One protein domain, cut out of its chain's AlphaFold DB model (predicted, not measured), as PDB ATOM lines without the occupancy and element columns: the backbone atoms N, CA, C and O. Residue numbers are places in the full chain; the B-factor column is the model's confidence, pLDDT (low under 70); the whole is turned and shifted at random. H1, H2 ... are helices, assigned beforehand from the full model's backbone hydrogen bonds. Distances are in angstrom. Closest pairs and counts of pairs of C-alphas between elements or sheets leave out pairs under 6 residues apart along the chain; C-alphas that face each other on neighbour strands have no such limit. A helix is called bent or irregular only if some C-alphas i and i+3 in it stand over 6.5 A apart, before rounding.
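Overview. This is residues 253 to 263 and 375 to 442 of the 787 residues of the protein "Hypothetical protein" of Symbiodinium sp. CCMP2456 (UniProt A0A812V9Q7). One long, kinked helix, H3, makes the longest axis of a rod, and two shorter helices, H1 and H2, cross it steeply over its middle part and also touch each other. A very short helix, H4, follows a tight turn at the end of H3, and a loop, residues 393 to 402, leads from H2 to the other end of H3. The printed part has 79 residues with four named helices in the order H1, H2, H3, H4 and no named strand, and its class is all helix. It is only just loose, close to compact, with a radius of gyration of the C-alphas of 14.2 A, and it spans 44 by 22 by 17 A.

Arrangement. Start at H1, residues 253 to 260, and go on past the cut to H2, residues 382 to 392. These two touch, with the C-alphas of Phe 256 and Leu 386 the closest at 6.7 A, and run the same way at a steep tilt of 41 degrees. Next comes the hub, H3, residues 403 to 431, which touches the three other helices. H1 touches residues 410 to 414 of H3 alone; look at the C-alphas of Ile 260 and Leu 414, the closest at 5.9 A. These helices run opposite ways at a steep tilt of 63 degrees. H2 touches H3 at residues 413 to 424 alone, and their closest C-alphas, those of Ala 389 and Leu 417, are 5.1 A apart. They run opposite ways at a steep tilt of 59 degrees, and the packing of the helices is mostly crossed. Last, H4, residues 437 to 440, only just touches H3, with 3 pairs of C-alphas within 8 A, at residues 426 to 430 of H3 alone; the closest C-alphas are those of Cys 430 and Pro 437, 6.2 A apart. H4 is apart from H1 and H2. In H1 and H2 every O i to N i+4 pair is within hydrogen-bond range, in H3 21 of 25 are, and H4 is too short for such a pair.

Along the chain. Find C-alpha 253 at (-46.396, -14.212, -6.231), where H1 begins; it is 10.7 A long. H2 is 15.4 A long. H3 begins at C-alpha 403, (-41.435, 0.801, 5.581), and runs 38.5 A to C-alpha 431, with a kink of 40 degrees near residue 418. H3 is irregular: C-alphas 404 and 407 are 7.9 A apart. H4 is 5.3 A long and ends at C-alpha 440, (-26.109, -19.943, -22.180).

Size, cuts and confidence. The two C-alphas farthest apart, those of Ala 402 and Ala 438, are 44.7 A apart. Residues 264 to 374 are not printed, and C-alphas 263 and 375 stand 32.6 A apart across this cut, which lies in the link from H1 to H2. Of the links that are printed whole, H2 to H3 is short and H3 to H4 is tight. The mean pLDDT of the printed part is 75.2; look for values under 70 at residues 375 to 376, 399 to 407, 431 to 436, 438 to 440 and 442 of this model.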
ATOM      1  N   ALA A 253     -46.217 -15.457  -5.494       73.75
ATOM      2  CA  ALA A 253     -46.396 -14.212  -6.231       73.75
ATOM      3  C   ALA A 253     -46.432 -13.011  -5.280       73.75
ATOM      4  O   ALA A 253     -45.667 -12.073  -5.469       73.75
ATOM      5  N   VAL A 254     -47.242 -13.070  -4.219       79.31
ATOM      6  CA  VAL A 254     -47.317 -12.024  -3.186       79.31
ATOM      7  C   VAL A 254     -45.938 -11.747  -2.591       79.31
ATOM      8  O   VAL A 254     -45.510 -10.597  -2.541       79.31
ATOM      9  N   GLN A 255     -45.213 -12.797  -2.201       77.06
ATOM     10  CA  GLN A 255     -43.883 -12.657  -1.615       77.06
ATOM     11  C   GLN A 255     -42.887 -12.046  -2.613       77.06
ATOM     12  O   GLN A 255     -42.114 -11.156  -2.264       77.06
ATOM     13  N   PHE A 256     -42.931 -12.475  -3.875       75.88
ATOM     14  CA  PHE A 256     -42.104 -11.902  -4.933       75.88
ATOM     15  C   PHE A 256     -42.413 -10.414  -5.153       75.88
ATOM     16  O   PHE A 256     -41.495  -9.595  -5.155       75.88
ATOM     17  N   PHE A 257     -43.692 -10.044  -5.261       77.19
ATOM     18  CA  PHE A 257     -44.124  -8.657  -5.445       77.19
ATOM     19  C   PHE A 257     -43.781  -7.772  -4.243       77.19
ATOM     20  O   PHE A 257     -43.338  -6.643  -4.444       77.19
ATOM     21  N   SER A 258     -43.858  -8.283  -3.011       79.50
ATOM     22  CA  SER A 258     -43.383  -7.542  -1.831       79.50
ATOM     23  C   SER A 258     -41.867  -7.311  -1.828       79.50
ATOM     24  O   SER A 258     -41.372  -6.353  -1.241       79.50
ATOM     25  N   CYS A 259     -41.097  -8.155  -2.525       72.25
ATOM     26  CA  CYS A 259     -39.652  -7.969  -2.641       72.25
ATOM     27  C   CYS A 259     -39.273  -6.897  -3.672       72.25
ATOM     28  O   CYS A 259     -38.278  -6.201  -3.463       72.25
ATOM     29  N   ILE A 260     -40.047  -6.765  -4.756       75.19
ATOM     30  CA  ILE A 260     -39.770  -5.837  -5.869       75.19
ATOM     31  C   ILE A 260     -40.535  -4.511  -5.789       75.19
ATOM     32  O   ILE A 260     -40.333  -3.637  -6.628       75.19
ATOM     33  N   THR A 261     -41.406  -4.359  -4.795       77.56
ATOM     34  CA  THR A 261     -42.123  -3.114  -4.502       77.56
ATOM     35  C   THR A 261     -41.750  -2.605  -3.109       77.56
ATOM     36  O   THR A 261     -41.058  -3.274  -2.338       77.56
ATOM     37  N   SER A 262     -42.194  -1.394  -2.779       73.81
ATOM     38  CA  SER A 262     -42.131  -0.865  -1.413       73.81
ATOM     39  C   SER A 262     -43.280  -1.358  -0.526       73.81
ATOM     40  O   SER A 262     -43.341  -0.958   0.632       73.81
ATOM     41  N   LEU A 263     -44.198  -2.165  -1.069       76.69
ATOM     42  CA  LEU A 263     -45.380  -2.652  -0.370       76.69
ATOM     43  C   LEU A 263     -45.037  -3.901   0.447       76.69
ATOM     44  O   LEU A 263     -44.317  -4.793  -0.006       76.69
ATOM     45  N   PRO A 375     -22.317 -22.146  -9.836       54.78
ATOM     46  CA  PRO A 375     -22.412 -23.403 -10.560       54.78
ATOM     47  C   PRO A 375     -23.675 -24.147 -10.106       54.78
ATOM     48  O   PRO A 375     -23.741 -24.696  -9.007       54.78
ATOM     49  N   GLY A 376     -24.714 -24.118 -10.941       67.38
ATOM     50  CA  GLY A 376     -26.032 -24.649 -10.614       67.38
ATOM     51  C   GLY A 376     -27.013 -24.539 -11.781       67.38
ATOM     52  O   GLY A 376     -26.910 -23.656 -12.627       67.38
ATOM     53  N   THR A 377     -27.991 -25.447 -11.823       78.25
ATOM     54  CA  THR A 377     -29.088 -25.448 -12.809       78.25
ATOM     55  C   THR A 377     -29.805 -24.100 -12.820       78.25
ATOM     56  O   THR A 377     -29.911 -23.485 -11.769       78.25
ATOM     57  N   ALA A 378     -30.310 -23.594 -13.948       81.69
ATOM     58  CA  ALA A 378     -31.096 -22.353 -13.944       81.69
ATOM     59  C   ALA A 378     -32.375 -22.509 -13.084       81.69
ATOM     60  O   ALA A 378     -32.944 -23.604 -13.049       81.69
ATOM     61  N   PRO A 379     -32.828 -21.466 -12.354       85.81
ATOM     62  CA  PRO A 379     -34.087 -21.543 -11.616       85.81
ATOM     63  C   PRO A 379     -35.250 -21.754 -12.595       85.81
ATOM     64  O   PRO A 379     -35.254 -21.152 -13.666       85.81
ATOM     65  N   LYS A 380     -36.227 -22.590 -12.228       82.25
ATOM     66  CA  LYS A 380     -37.394 -22.940 -13.066       82.25
ATOM     67  C   LYS A 380     -38.702 -22.296 -12.611       82.25
ATOM     68  O   LYS A 380     -39.695 -22.337 -13.329       82.25
ATOM     69  N   THR A 381     -38.729 -21.717 -11.413       80.50
ATOM     70  CA  THR A 381     -39.925 -21.082 -10.838       80.50
ATOM     71  C   THR A 381     -39.572 -19.752 -10.178       80.50
ATOM     72  O   THR A 381     -38.440 -19.555  -9.731       80.50
ATOM     73  N   LEU A 382     -40.550 -18.849 -10.043       76.31
ATOM     74  CA  LEU A 382     -40.372 -17.595  -9.294       76.31
ATOM     75  C   LEU A 382     -39.955 -17.846  -7.836       76.31
ATOM     76  O   LEU A 382     -39.166 -17.090  -7.275       76.31
ATOM     77  N   LEU A 383     -40.420 -18.948  -7.241       81.00
ATOM     78  CA  LEU A 383     -40.011 -19.364  -5.902       81.00
ATOM     79  C   LEU A 383     -38.522 -19.735  -5.850       81.00
ATOM     80  O   LEU A 383     -37.843 -19.411  -4.880       81.00
ATOM     81  N   GLU A 384     -37.989 -20.400  -6.875       84.88
ATOM     82  CA  GLU A 384     -36.556 -20.705  -6.959       84.88
ATOM     83  C   GLU A 384     -35.702 -19.462  -7.206       84.88
ATOM     84  O   GLU A 384     -34.628 -19.349  -6.613       84.88
ATOM     85  N   VAL A 385     -36.184 -18.525  -8.033       84.69
ATOM     86  CA  VAL A 385     -35.565 -17.201  -8.227       84.69
ATOM     87  C   VAL A 385     -35.456 -16.489  -6.881       84.69
ATOM     88  O   VAL A 385     -34.364 -16.087  -6.482       84.69
ATOM     89  N   LEU A 386     -36.564 -16.421  -6.140       82.38
ATOM     90  CA  LEU A 386     -36.618 -15.780  -4.834       82.38
ATOM     91  C   LEU A 386     -35.736 -16.500  -3.804       82.38
ATOM     92  O   LEU A 386     -34.959 -15.853  -3.115       82.38
ATOM     93  N   LYS A 387     -35.769 -17.836  -3.730       87.06
ATOM     94  CA  LYS A 387     -34.904 -18.620  -2.828       87.06
ATOM     95  C   LYS A 387     -33.414 -18.451  -3.126       87.06
ATOM     96  O   LYS A 387     -32.600 -18.607  -2.220       87.06
ATOM     97  N   ARG A 388     -33.024 -18.209  -4.381       88.94
ATOM     98  CA  ARG A 388     -31.629 -17.896  -4.737       88.94
ATOM     99  C   ARG A 388     -31.258 -16.484  -4.322       88.94
ATOM    100  O   ARG A 388     -30.225 -16.310  -3.692       88.94
ATOM    101  N   ALA A 389     -32.127 -15.518  -4.604       86.56
ATOM    102  CA  ALA A 389     -31.922 -14.139  -4.184       86.56
ATOM    103  C   ALA A 389     -31.841 -14.016  -2.655       86.56
ATOM    104  O   ALA A 389     -30.919 -13.388  -2.165       86.56
ATOM    105  N   ILE A 390     -32.707 -14.702  -1.896       86.44
ATOM    106  CA  ILE A 390     -32.670 -14.730  -0.421       86.44
ATOM    107  C   ILE A 390     -31.390 -15.391   0.107       86.44
ATOM    108  O   ILE A 390     -30.843 -14.936   1.102       86.44
ATOM    109  N   ARG A 391     -30.909 -16.470  -0.531       86.56
ATOM    110  CA  ARG A 391     -29.659 -17.137  -0.123       86.56
ATOM    111  C   ARG A 391     -28.430 -16.256  -0.329       86.56
ATOM    112  O   ARG A 391     -27.496 -16.346   0.460       86.56
ATOM    113  N   LYS A 392     -28.430 -15.462  -1.401       82.50
ATOM    114  CA  LYS A 392     -27.342 -14.546  -1.755       82.50
ATOM    115  C   LYS A 392     -27.433 -13.215  -1.004       82.50
ATOM    116  O   LYS A 392     -26.409 -12.625  -0.673       82.50
ATOM    117  N   GLY A 393     -28.653 -12.747  -0.774       73.50
ATOM    118  CA  GLY A 393     -28.955 -11.481  -0.129       73.50
ATOM    119  C   GLY A 393     -28.813 -11.520   1.389       73.50
ATOM    120  O   GLY A 393     -28.631 -12.563   2.010       73.50
ATOM    121  N   GLY A 394     -28.875 -10.334   1.992       72.56
ATOM    122  CA  GLY A 394     -28.724 -10.125   3.434       72.56
ATOM    123  C   GLY A 394     -30.053  -9.906   4.164       72.56
ATOM    124  O   GLY A 394     -31.133 -10.201   3.656       72.56
ATOM    125  N   ALA A 395     -29.980  -9.304   5.356       77.81
ATOM    126  CA  ALA A 395     -31.129  -9.028   6.230       77.81
ATOM    127  C   ALA A 395     -32.280  -8.232   5.573       77.81
ATOM    128  O   ALA A 395     -33.399  -8.259   6.067       77.81
ATOM    129  N   HIS A 396     -32.048  -7.587   4.426       81.25
ATOM    130  CA  HIS A 396     -33.049  -6.817   3.683       81.25
ATOM    131  C   HIS A 396     -34.166  -7.672   3.040       81.25
ATOM    132  O   HIS A 396     -35.138  -7.108   2.531       81.25
ATOM    133  N   PHE A 397     -34.050  -9.007   3.048       80.44
ATOM    134  CA  PHE A 397     -35.141  -9.940   2.720       80.44
ATOM    135  C   PHE A 397     -35.990 -10.346   3.940       80.44
ATOM    136  O   PHE A 397     -37.000 -11.033   3.772       80.44
ATOM    137  N   ASN A 398     -35.617  -9.936   5.159       80.88
ATOM    138  CA  ASN A 398     -36.403 -10.220   6.355       80.88
ATOM    139  C   ASN A 398     -37.714  -9.428   6.314       80.88
ATOM    140  O   ASN A 398     -37.736  -8.198   6.287       80.88
ATOM    141  N   MET A 399     -38.824 -10.159   6.312       65.00
ATOM    142  CA  MET A 399     -40.171  -9.595   6.339       65.00
ATOM    143  C   MET A 399     -40.429  -9.038   7.747       65.00
ATOM    144  O   MET A 399     -40.482  -9.812   8.700       65.00
ATOM    145  N   GLY A 400     -40.545  -7.713   7.892       62.44
ATOM    146  CA  GLY A 400     -40.855  -7.068   9.180       62.44
ATOM    147  C   GLY A 400     -40.096  -5.774   9.502       62.44
ATOM    148  O   GLY A 400     -40.394  -5.149  10.517       62.44
ATOM    149  N   GLU A 401     -39.142  -5.338   8.675       58.47
ATOM    150  CA  GLU A 401     -38.530  -4.011   8.845       58.47
ATOM    151  C   GLU A 401     -39.508  -2.891   8.456       58.47
ATOM    152  O   GLU A 401     -40.237  -2.997   7.468       58.47
ATOM    153  N   ALA A 402     -39.529  -1.808   9.241       56.34
ATOM    154  CA  ALA A 402     -40.450  -0.695   9.041       56.34
ATOM    155  C   ALA A 402     -40.305  -0.073   7.628       56.34
ATOM    156  O   ALA A 402     -39.178   0.141   7.161       56.34
ATOM    157  N   PRO A 403     -41.419   0.297   6.963       53.53
ATOM    158  CA  PRO A 403     -41.435   0.801   5.581       53.53
ATOM    159  C   PRO A 403     -40.594   2.071   5.350       53.53
ATOM    160  O   PRO A 403     -40.263   2.392   4.212       53.53
ATOM    161  N   SER A 404     -40.162   2.762   6.411       46.59
ATOM    162  CA  SER A 404     -39.257   3.918   6.354       46.59
ATOM    163  C   SER A 404     -37.824   3.598   5.893       46.59
ATOM    164  O   SER A 404     -37.089   4.516   5.544       46.59
ATOM    165  N   VAL A 405     -37.420   2.321   5.840       55.28
ATOM    166  CA  VAL A 405     -36.167   1.861   5.187       55.28
ATOM    167  C   VAL A 405     -36.437   1.360   3.745       55.28
ATOM    168  O   VAL A 405     -35.528   0.983   3.000       55.28
ATOM    169  N   GLY A 406     -37.708   1.390   3.322       64.50
ATOM    170  CA  GLY A 406     -38.292   0.570   2.260       64.50
ATOM    171  C   GLY A 406     -37.660   0.717   0.883       64.50
ATOM    172  O   GLY A 406     -37.376  -0.293   0.247       64.50
ATOM    173  N   THR A 407     -37.370   1.934   0.426       68.69
ATOM    174  CA  THR A 407     -36.845   2.147  -0.933       68.69
ATOM    175  C   THR A 407     -35.422   1.614  -1.096       68.69
ATOM    176  O   THR A 407     -35.109   0.980  -2.102       68.69
ATOM    177  N   ARG A 408     -34.551   1.811  -0.095       75.88
ATOM    178  CA  ARG A 408     -33.168   1.310  -0.143       75.88
ATOM    179  C   ARG A 408     -33.137  -0.213  -0.054       75.88
ATOM    180  O   ARG A 408     -32.464  -0.846  -0.861       75.88
ATOM    181  N   SER A 409     -33.891  -0.797   0.877       76.19
ATOM    182  CA  SER A 409     -33.993  -2.256   0.999       76.19
ATOM    183  C   SER A 409     -34.647  -2.888  -0.234       76.19
ATOM    184  O   SER A 409     -34.215  -3.952  -0.662       76.19
ATOM    185  N   MET A 410     -35.613  -2.216  -0.872       80.25
ATOM    186  CA  MET A 410     -36.180  -2.629  -2.162       80.25
ATOM    187  C   MET A 410     -35.125  -2.622  -3.272       80.25
ATOM    188  O   MET A 410     -35.022  -3.600  -4.003       80.25
ATOM    189  N   PHE A 411     -34.308  -1.568  -3.392       79.06
ATOM    190  CA  PHE A 411     -33.233  -1.540  -4.389       79.06
ATOM    191  C   PHE A 411     -32.186  -2.634  -4.157       79.06
ATOM    192  O   PHE A 411     -31.721  -3.227  -5.127       79.06
ATOM    193  N   LEU A 412     -31.858  -2.945  -2.899       80.88
ATOM    194  CA  LEU A 412     -30.959  -4.053  -2.560       80.88
ATOM    195  C   LEU A 412     -31.579  -5.419  -2.899       80.88
ATOM    196  O   LEU A 412     -30.934  -6.232  -3.553       80.88
ATOM    197  N   ARG A 413     -32.863  -5.639  -2.579       84.19
ATOM    198  CA  ARG A 413     -33.599  -6.847  -2.997       84.19
ATOM    199  C   ARG A 413     -33.652  -6.990  -4.515       84.19
ATOM    200  O   ARG A 413     -33.446  -8.084  -5.033       84.19
ATOM    201  N   LEU A 414     -33.929  -5.897  -5.229       82.38
ATOM    202  CA  LEU A 414     -33.947  -5.864  -6.692       82.38
ATOM    203  C   LEU A 414     -32.574  -6.213  -7.256       82.38
ATOM    204  O   LEU A 414     -32.489  -7.074  -8.126       82.38
ATOM    205  N   HIS A 415     -31.517  -5.591  -6.737       84.31
ATOM    206  CA  HIS A 415     -30.140  -5.884  -7.116       84.31
ATOM    207  C   HIS A 415     -29.829  -7.383  -6.981       84.31
ATOM    208  O   HIS A 415     -29.363  -8.007  -7.936       84.31
ATOM    209  N   ASP A 416     -30.199  -7.994  -5.856       85.50
ATOM    210  CA  ASP A 416     -29.926  -9.411  -5.593       85.50
ATOM    211  C   ASP A 416     -30.847 -10.367  -6.379       85.50
ATOM    212  O   ASP A 416     -30.480 -11.516  -6.646       85.50
ATOM    213  N   LEU A 417     -32.012  -9.892  -6.837       83.69
ATOM    214  CA  LEU A 417     -32.920 -10.611  -7.739       83.69
ATOM    215  C   LEU A 417     -32.461 -10.599  -9.206       83.69
ATOM    216  O   LEU A 417     -32.791 -11.536  -9.941       83.69
ATOM    217  N   VAL A 418     -31.696  -9.592  -9.651       84.06
ATOM    218  CA  VAL A 418     -31.309  -9.425 -11.070       84.06
ATOM    219  C   VAL A 418     -30.591 -10.658 -11.620       84.06
ATOM    220  O   VAL A 418     -30.924 -11.113 -12.717       84.06
ATOM    221  N   GLY A 419     -29.636 -11.227 -10.879       84.62
ATOM    222  CA  GLY A 419     -28.887 -12.414 -11.311       84.62
ATOM    223  C   GLY A 419     -29.799 -13.629 -11.552       84.62
ATOM    224  O   GLY A 419     -29.915 -14.091 -12.692       84.62
ATOM    225  N   PRO A 420     -30.518 -14.115 -10.521       86.31
ATOM    226  CA  PRO A 420     -31.464 -15.222 -10.655       86.31
ATOM    227  C   PRO A 420     -32.573 -14.981 -11.693       86.31
ATOM    228  O   PRO A 420     -32.931 -15.908 -12.421       86.31
ATOM    229  N   MET A 421     -33.090 -13.751 -11.817       82.12
ATOM    230  CA  MET A 421     -34.093 -13.405 -12.836       82.12
ATOM    231  C   MET A 421     -33.531 -13.468 -14.256       82.12
ATOM    232  O   MET A 421     -34.217 -13.943 -15.163       82.12
ATOM    233  N   ARG A 422     -32.287 -13.022 -14.474       81.06
ATOM    234  CA  ARG A 422     -31.612 -13.164 -15.771       81.06
ATOM    235  C   ARG A 422     -31.400 -14.635 -16.115       81.06
ATOM    236  O   ARG A 422     -31.666 -15.007 -17.253       81.06
ATOM    237  N   ALA A 423     -30.995 -15.465 -15.153       82.44
ATOM    238  CA  ALA A 423     -30.842 -16.906 -15.359       82.44
ATOM    239  C   ALA A 423     -32.178 -17.581 -15.727       82.44
ATOM    240  O   ALA A 423     -32.238 -18.289 -16.730       82.44
ATOM    241  N   PHE A 424     -33.258 -17.287 -14.988       85.12
ATOM    242  CA  PHE A 424     -34.619 -17.745 -15.309       85.12
ATOM    243  C   PHE A 424     -35.046 -17.310 -16.717       85.12
ATOM    244  O   PHE A 424     -35.481 -18.123 -17.525       85.12
ATOM    245  N   THR A 425     -34.873 -16.023 -17.032       80.69
ATOM    246  CA  THR A 425     -35.290 -15.454 -18.320       80.69
ATOM    247  C   THR A 425     -34.517 -16.075 -19.472       80.69
ATOM    248  O   THR A 425     -35.110 -16.426 -20.484       80.69
ATOM    249  N   ARG A 426     -33.195 -16.226 -19.345       78.56
ATOM    250  CA  ARG A 426     -32.379 -16.848 -20.388       78.56
ATOM    251  C   ARG A 426     -32.771 -18.316 -20.591       78.56
ATOM    252  O   ARG A 426     -32.933 -18.727 -21.732       78.56
ATOM    253  N   GLN A 427     -33.013 -19.071 -19.518       81.12
ATOM    254  CA  GLN A 427     -33.502 -20.448 -19.627       81.12
ATOM    255  C   GLN A 427     -34.856 -20.518 -20.346       81.12
ATOM    256  O   GLN A 427     -34.990 -21.269 -21.307       81.12
ATOM    257  N   ALA A 428     -35.821 -19.678 -19.958       74.50
ATOM    258  CA  ALA A 428     -37.122 -19.604 -20.622       74.50
ATOM    259  C   ALA A 428     -36.979 -19.257 -22.114       74.50
ATOM    260  O   ALA A 428     -37.562 -19.913 -22.966       74.50
ATOM    261  N   ARG A 429     -36.124 -18.284 -22.460       71.00
ATOM    262  CA  ARG A 429     -35.845 -17.920 -23.861       71.00
ATOM    263  C   ARG A 429     -35.153 -19.034 -24.642       71.00
ATOM    264  O   ARG A 429     -35.314 -19.098 -25.858       71.00
ATOM    265  N   CYS A 430     -34.367 -19.872 -23.972       75.12
ATOM    266  CA  CYS A 430     -33.749 -21.040 -24.584       75.12
ATOM    267  C   CYS A 430     -34.788 -22.127 -24.871       75.12
ATOM    268  O   CYS A 430     -34.764 -22.728 -25.939       75.12
ATOM    269  N   GLU A 431     -35.726 -22.346 -23.948       66.94
ATOM    270  CA  GLU A 431     -36.834 -23.296 -24.110       66.94
ATOM    271  C   GLU A 431     -37.843 -22.832 -25.175       66.94
ATOM    272  O   GLU A 431     -38.349 -23.647 -25.938       66.94
ATOM    273  N   GLU A 432     -38.059 -21.521 -25.302       61.91
ATOM    274  CA  GLU A 432     -38.836 -20.903 -26.386       61.91
ATOM    275  C   GLU A 432     -38.115 -20.931 -27.755       61.91
ATOM    276  O   GLU A 432     -38.696 -20.533 -28.765       61.91
ATOM    277  N   GLY A 433     -36.840 -21.341 -27.809       56.06
ATOM    278  CA  GLY A 433     -36.032 -21.363 -29.035       56.06
ATOM    279  C   GLY A 433     -35.564 -19.987 -29.533       56.06
ATOM    280  O   GLY A 433     -35.094 -19.871 -30.664       56.06
ATOM    281  N   ILE A 434     -35.681 -18.936 -28.713       62.59
ATOM    282  CA  ILE A 434     -35.257 -17.565 -29.053       62.59
ATOM    283  C   ILE A 434     -33.743 -17.398 -28.906       62.59
ATOM    284  O   ILE A 434     -33.115 -16.701 -29.704       62.59
ATOM    285  N   ILE A 435     -33.163 -18.018 -27.877       68.44
ATOM    286  CA  ILE A 435     -31.711 -18.105 -27.703       68.44
ATOM    287  C   ILE A 435     -31.271 -19.562 -27.792       68.44
ATOM    288  O   ILE A 435     -32.028 -20.467 -27.450       68.44
ATOM    289  N   THR A 436     -30.055 -19.806 -28.266       69.81
ATOM    290  CA  THR A 436     -29.533 -21.173 -28.369       69.81
ATOM    291  C   THR A 436     -28.903 -21.616 -27.043       69.81
ATOM    292  O   THR A 436     -28.382 -20.771 -26.309       69.81
ATOM    293  N   PRO A 437     -28.856 -22.928 -26.738       70.44
ATOM    294  CA  PRO A 437     -28.140 -23.438 -25.564       70.44
ATOM    295  C   PRO A 437     -26.674 -22.972 -25.508       70.44
ATOM    296  O   PRO A 437     -26.177 -22.594 -24.453       70.44
ATOM    297  N   ALA A 438     -26.018 -22.849 -26.668       64.75
ATOM    298  CA  ALA A 438     -24.645 -22.349 -26.778       64.75
ATOM    299  C   ALA A 438     -24.471 -20.898 -26.276       64.75
ATOM    300  O   ALA A 438     -23.396 -20.522 -25.815       64.75
ATOM    301  N   GLN A 439     -25.521 -20.071 -26.339       67.94
ATOM    302  CA  GLN A 439     -25.501 -18.709 -25.790       67.94
ATOM    303  C   GLN A 439     -25.613 -18.690 -24.256       67.94
ATOM    304  O   GLN A 439     -25.238 -17.692 -23.637       67.94
ATOM    305  N   LEU A 440     -26.104 -19.769 -23.636       68.81
ATOM    306  CA  LEU A 440     -26.109 -19.943 -22.180       68.81
ATOM    307  C   LEU A 440     -24.742 -20.397 -21.652       68.81
ATOM    308  O   LEU A 440     -24.325 -19.954 -20.587       68.81
ATOM    309  N   GLU A 441     -24.022 -21.220 -22.414       70.00
ATOM    310  CA  GLU A 441     -22.787 -21.911 -21.998       70.00
ATOM    311  C   GLU A 441     -21.508 -21.039 -22.045       70.00
ATOM    312  O   GLU A 441     -20.392 -21.555 -22.064       70.00
ATOM    313  N   ARG A 442     -21.653 -19.701 -22.057       58.41
ATOM    314  CA  ARG A 442     -20.563 -18.694 -22.033       58.41
ATOM    315  C   ARG A 442     -19.339 -19.054 -22.901       58.41
ATOM    316  O   ARG A 442     -18.201 -18.879 -22.475       58.41
TER     317      ARG A 442